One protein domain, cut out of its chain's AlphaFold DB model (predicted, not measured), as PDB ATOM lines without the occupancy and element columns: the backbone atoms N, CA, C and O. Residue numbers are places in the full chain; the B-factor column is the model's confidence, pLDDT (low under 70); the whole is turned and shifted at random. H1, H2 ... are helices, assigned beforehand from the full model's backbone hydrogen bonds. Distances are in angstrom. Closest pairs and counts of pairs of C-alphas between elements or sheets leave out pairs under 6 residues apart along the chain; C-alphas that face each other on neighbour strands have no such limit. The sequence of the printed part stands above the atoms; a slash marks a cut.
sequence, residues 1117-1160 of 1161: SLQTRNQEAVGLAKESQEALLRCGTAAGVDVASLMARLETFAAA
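This is residues 1117 to 1160 of the 1161 residues of the protein "Hypothetical protein" of Symbiodinium sp. KB8 (UniProt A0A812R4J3). A long helix, H1, and a shorter one, H2, make a lopsided helical hairpin: H2 folds back beside the later part of H1, while residues 1117 to 1128 of H1 stick out past it. The printed part has 44 residues with two named helices, H1 then H2, and no named strand, and its class is all helix. It is loose, with a radius of gyration of the C-alphas of 12.3 A, and flat, spanning 40 by 21 by 8 A.

H1, residues 1117 to 1143, touches H2, residues 1147 to 1158, with residues 1133 to 1140 alone. H2 touches H1 with residues 1147 to 1151 alone. The closest C-alphas, of Gly 1140 and Val 1147, are 5.9 A apart. The two run opposite ways at a shallow tilt of 25 degrees. In H2 every O i to N i+4 pair is within hydrogen-bond range; in H1, 21 of 23 are.

H1 begins at C-alpha 1117 (41.397, -10.750, 62.684) and is 38.2 A long from first to last C-alpha. H2, 16.2 A long, ends at C-alpha 1158 (46.430, -19.411, 44.266).

The two C-alphas farthest apart, of Ser 1117 and Gly 1144, are 39.7 A apart. The link from H1 to H2 is tight. The printed part has no cut, and no printed residue is under 70 in pLDDT.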
ATOM      1  N   SER A1117      42.106 -11.360  63.818       87.94
ATOM      2  CA  SER A1117      41.397 -10.750  62.684       87.94
ATOM      3  C   SER A1117      41.925 -11.232  61.324       87.94
ATOM      4  O   SER A1117      41.159 -11.433  60.383       87.94
ATOM      5  N   LEU A1118      43.234 -11.476  61.208       87.19
ATOM      6  CA  LEU A1118      43.844 -12.029  59.999       87.19
ATOM      7  C   LEU A1118      43.512 -13.514  59.832       87.19
ATOM      8  O   LEU A1118      43.234 -13.956  58.720       87.19
ATOM      9  N   GLN A1119      43.487 -14.283  60.921       85.94
ATOM     10  CA  GLN A1119      43.089 -15.690  60.891       85.94
ATOM     11  C   GLN A1119      41.614 -15.860  60.537       85.94
ATOM     12  O   GLN A1119      41.292 -16.726  59.728       85.94
ATOM     13  N   THR A1120      40.729 -15.030  61.091       89.50
ATOM     14  CA  THR A1120      39.299 -15.037  60.739       89.50
ATOM     15  C   THR A1120      39.092 -14.670  59.272       89.50
ATOM     16  O   THR A1120      38.449 -15.433  58.559       89.50
ATOM     17  N   ARG A1121      39.748 -13.618  58.763       87.69
ATOM     18  CA  ARG A1121      39.729 -13.287  57.324       87.69
ATOM     19  C   ARG A1121      40.282 -14.403  56.438       87.69
ATOM     20  O   ARG A1121      39.757 -14.641  55.355       87.69
ATOM     21  N   ASN A1122      41.326 -15.104  56.877       85.00
ATOM     22  CA  ASN A1122      41.873 -16.238  56.130       85.00
ATOM     23  C   ASN A1122      40.899 -17.431  56.132       85.00
ATOM     24  O   ASN A1122      40.664 -18.043  55.096       85.00
ATOM     25  N   GLN A1123      40.259 -17.727  57.265       87.25
ATOM     26  CA  GLN A1123      39.215 -18.754  57.340       87.25
ATOM     27  C   GLN A1123      38.006 -18.409  56.461       87.25
ATOM     28  O   GLN A1123      37.491 -19.291  55.776       87.25
ATOM     29  N   GLU A1124      37.595 -17.140  56.420       87.81
ATOM     30  CA  GLU A1124      36.559 -16.642  55.509       87.81
ATOM     31  C   GLU A1124      36.976 -16.803  54.041       87.81
ATOM     32  O   GLU A1124      36.202 -17.319  53.237       87.81
ATOM     33  N   ALA A1125      38.216 -16.449  53.686       80.88
ATOM     34  CA  ALA A1125      38.743 -16.626  52.334       80.88
ATOM     35  C   ALA A1125      38.789 -18.107  51.914       80.88
ATOM     36  O   ALA A1125      38.394 -18.449  50.800       80.88
ATOM     37  N   VAL A1126      39.205 -19.003  52.816       82.50
ATOM     38  CA  VAL A1126      39.188 -20.459  52.589       82.50
ATOM     39  C   VAL A1126      37.753 -20.982  52.458       82.50
ATOM     40  O   VAL A1126      37.497 -21.859  51.631       82.50
ATOM     41  N   GLY A1127      36.811 -20.451  53.240       84.31
ATOM     42  CA  GLY A1127      35.385 -20.758  53.125       84.31
ATOM     43  C   GLY A1127      34.831 -20.379  51.752       84.31
ATOM     44  O   GLY A1127      34.288 -21.234  51.055       84.31
ATOM     45  N   LEU A1128      35.072 -19.142  51.312       85.19
ATOM     46  CA  LEU A1128      34.670 -18.652  49.990       85.19
ATOM     47  C   LEU A1128      35.314 -19.453  48.850       85.19
ATOM     48  O   LEU A1128      34.657 -19.744  47.852       85.19
ATOM     49  N   ALA A1129      36.576 -19.864  49.000       80.38
ATOM     50  CA  ALA A1129      37.242 -20.724  48.025       80.38
ATOM     51  C   ALA A1129      36.539 -22.087  47.903       80.38
ATOM     52  O   ALA A1129      36.251 -22.525  46.788       80.38
ATOM     53  N   LYS A1130      36.178 -22.720  49.027       84.12
ATOM     54  CA  LYS A1130      35.415 -23.981  49.031       84.12
ATOM     55  C   LYS A1130      34.020 -23.817  48.435       84.12
ATOM     56  O   LYS A1130      33.620 -24.628  47.605       84.12
ATOM     57  N   GLU A1131      33.301 -22.756  48.792       87.81
ATOM     58  CA  GLU A1131      31.983 -22.463  48.216       87.81
ATOM     59  C   GLU A1131      32.068 -22.240  46.701       87.81
ATOM     60  O   GLU A1131      31.239 -22.752  45.946       87.81
ATOM     61  N   SER A1132      33.109 -21.543  46.230       83.25
ATOM     62  CA  SER A1132      33.354 -21.351  44.798       83.25
ATOM     63  C   SER A1132      33.690 -22.666  44.082       83.25
ATOM     64  O   SER A1132      33.188 -22.909  42.984       83.25
ATOM     65  N   GLN A1133      34.456 -23.557  44.720       83.25
ATOM     66  CA  GLN A1133      34.761 -24.896  44.214       83.25
ATOM     67  C   GLN A1133      33.493 -25.749  44.107       83.25
ATOM     68  O   GLN A1133      33.260 -26.389  43.079       83.25
ATOM     69  N   GLU A1134      32.638 -25.736  45.128       86.50
ATOM     70  CA  GLU A1134      31.356 -26.437  45.098       86.50
ATOM     71  C   GLU A1134      30.417 -25.881  44.022       86.50
ATOM     72  O   GLU A1134      29.774 -26.652  43.307       86.50
ATOM     73  N   ALA A1135      30.353 -24.556  43.864       85.81
ATOM     74  CA  ALA A1135      29.563 -23.918  42.816       85.81
ATOM     75  C   ALA A1135      30.063 -24.307  41.415       85.81
ATOM     76  O   ALA A1135      29.260 -24.668  40.552       85.81
ATOM     77  N   LEU A1136      31.383 -24.323  41.200       84.31
ATOM     78  CA  LEU A1136      31.994 -24.759  39.942       84.31
ATOM     79  C   LEU A1136      31.742 -26.243  39.655       84.31
ATOM     80  O   LEU A1136      31.451 -26.592  38.513       84.31
ATOM     81  N   LEU A1137      31.773 -27.112  40.669       82.94
ATOM     82  CA  LEU A1137      31.409 -28.527  40.523       82.94
ATOM     83  C   LEU A1137      29.933 -28.698  40.138       82.94
ATOM     84  O   LEU A1137      29.609 -29.497  39.255       82.94
ATOM     85  N   ARG A1138      29.030 -27.912  40.739       83.88
ATOM     86  CA  ARG A1138      27.597 -27.931  40.399       83.88
ATOM     87  C   ARG A1138      27.337 -27.422  38.980       83.88
ATOM     88  O   ARG A1138      26.555 -28.032  38.261       83.88
ATOM     89  N   CYS A1139      28.002 -26.353  38.547       83.12
ATOM     90  CA  CYS A1139      27.817 -25.790  37.206       83.12
ATOM     91  C   CYS A1139      28.537 -26.588  36.105       83.12
ATOM     92  O   CYS A1139      28.024 -26.708  34.994       83.12
ATOM     93  N   GLY A1140      29.709 -27.158  36.393       78.69
ATOM     94  CA  GLY A1140      30.525 -27.867  35.404       78.69
ATOM     95  C   GLY A1140      29.901 -29.170  34.908       78.69
ATOM     96  O   GLY A1140      30.020 -29.489  33.726       78.69
ATOM     97  N   THR A1141      29.138 -29.863  35.762       72.31
ATOM     98  CA  THR A1141      28.370 -31.057  35.355       72.31
ATOM     99  C   THR A1141      27.279 -30.740  34.329       72.31
ATOM    100  O   THR A1141      26.983 -31.580  33.482       72.31
ATOM    101  N   ALA A1142      26.732 -29.521  34.336       72.00
ATOM    102  CA  ALA A1142      25.750 -29.071  33.350       72.00
ATOM    103  C   ALA A1142      26.386 -28.585  32.031       72.00
ATOM    104  O   ALA A1142      25.728 -28.603  30.994       72.00
ATOM    105  N   ALA A1143      27.653 -28.156  32.059       75.19
ATOM    106  CA  ALA A1143      28.329 -27.522  30.923       75.19
ATOM    107  C   ALA A1143      29.314 -28.435  30.165       75.19
ATOM    108  O   ALA A1143      29.850 -28.023  29.139       75.19
ATOM    109  N   GLY A1144      29.578 -29.656  30.650       77.69
ATOM    110  CA  GLY A1144      30.525 -30.589  30.020       77.69
ATOM    111  C   GLY A1144      31.994 -30.145  30.096       77.69
ATOM    112  O   GLY A1144      32.820 -30.612  29.315       77.69
ATOM    113  N   VAL A1145      32.321 -29.230  31.013       78.31
ATOM    114  CA  VAL A1145      33.686 -28.726  31.223       78.31
ATOM    115  C   VAL A1145      34.403 -29.617  32.236       78.31
ATOM    116  O   VAL A1145      33.833 -29.963  33.268       78.31
ATOM    117  N   ASP A1146      35.663 -29.965  31.961       82.94
ATOM    118  CA  ASP A1146      36.510 -30.729  32.882       82.94
ATOM    119  C   ASP A1146      36.919 -29.874  34.096       82.94
ATOM    120  O   ASP A1146      37.921 -29.151  34.095       82.94
ATOM    121  N   VAL A1147      36.091 -29.940  35.139       81.94
ATOM    122  CA  VAL A1147      36.236 -29.163  36.377       81.94
ATOM    123  C   VAL A1147      37.538 -29.493  37.108       81.94
ATOM    124  O   VAL A1147      38.114 -28.610  37.742       81.94
ATOM    125  N   ALA A1148      38.050 -30.721  36.990       80.75
ATOM    126  CA  ALA A1148      39.278 -31.130  37.669       80.75
ATOM    127  C   ALA A1148      40.502 -30.371  37.132       80.75
ATOM    128  O   ALA A1148      41.330 -29.890  37.908       80.75
ATOM    129  N   SER A1149      40.579 -30.183  35.810       83.12
ATOM    130  CA  SER A1149      41.642 -29.398  35.171       83.12
ATOM    131  C   SER A1149      41.582 -27.915  35.556       83.12
ATOM    132  O   SER A1149      42.613 -27.282  35.797       83.12
ATOM    133  N   LEU A1150      40.375 -27.351  35.657       82.69
ATOM    134  CA  LEU A1150      40.182 -25.942  36.003       82.69
ATOM    135  C   LEU A1150      40.497 -25.665  37.481       82.69
ATOM    136  O   LEU A1150      41.150 -24.667  37.782       82.69
ATOM    137  N   MET A1151      40.129 -26.581  38.382       81.81
ATOM    138  CA  MET A1151      40.495 -26.519  39.801       81.81
ATOM    139  C   MET A1151      42.008 -26.613  40.009       81.81
ATOM    140  O   MET A1151      42.565 -25.786  40.721       81.81
ATOM    141  N   ALA A1152      42.698 -27.521  39.311       82.81
ATOM    142  CA  ALA A1152      44.157 -27.625  39.393       82.81
ATOM    143  C   ALA A1152      44.875 -26.345  38.913       82.81
ATOM    144  O   ALA A1152      45.919 -25.966  39.449       82.81
ATOM    145  N   ARG A1153      44.310 -25.640  37.918       81.56
ATOM    146  CA  ARG A1153      44.825 -24.338  37.449       81.56
ATOM    147  C   ARG A1153      44.553 -23.208  38.439       81.56
ATOM    148  O   ARG A1153      45.399 -22.335  38.595       81.56
ATOM    149  N   LEU A1154      43.403 -23.220  39.112       80.06
ATOM    150  CA  LEU A1154      43.092 -22.250  40.163       80.06
ATOM    151  C   LEU A1154      43.949 -22.473  41.415       80.06
ATOM    152  O   LEU A1154      44.441 -21.503  41.974       80.06
ATOM    153  N   GLU A1155      44.204 -23.722  41.805       81.00
ATOM    154  CA  GLU A1155      45.101 -24.062  42.918       81.00
ATOM    155  C   GLU A1155      46.551 -23.657  42.628       81.00
ATOM    156  O   GLU A1155      47.220 -23.089  43.487       81.00
ATOM    157  N   THR A1156      47.031 -23.864  41.397       80.19
ATOM    158  CA  THR A1156      48.367 -23.389  40.993       80.19
ATOM    159  C   THR A1156      48.452 -21.868  40.891       80.19
ATOM    160  O   THR A1156      49.502 -21.310  41.193       80.19
ATOM    161  N   PHE A1157      47.368 -21.182  40.518       76.06
ATOM    162  CA  PHE A1157      47.317 -19.719  40.524       76.06
ATOM    163  C   PHE A1157      47.272 -19.153  41.953       76.06
ATOM    164  O   PHE A1157      47.966 -18.184  42.245       76.06
ATOM    165  N   ALA A1158      46.519 -19.789  42.856       73.31
ATOM    166  CA  ALA A1158      46.430 -19.411  44.266       73.31
ATOM    167  C   ALA A1158      47.722 -19.694  45.050       73.31
ATOM    168  O   ALA A1158      48.017 -18.980  45.995       73.31
ATOM    169  N   ALA A1159      48.503 -20.706  44.659       72.06
ATOM    170  CA  ALA A1159      49.806 -20.994  45.261       72.06
ATOM    171  C   ALA A1159      50.944 -20.086  44.749       72.06
ATOM    172  O   ALA A1159      52.040 -20.110  45.309       72.06
ATOM    173  N   ALA A1160      50.718 -19.344  43.660       70.75
ATOM    174  CA  ALA A1160      51.714 -18.471  43.036       70.75
ATOM    175  C   ALA A1160      51.594 -16.991  43.445       70.75
ATOM    176  O   ALA A1160      52.520 -16.224  43.174       70.75
TER     177      ALA A1160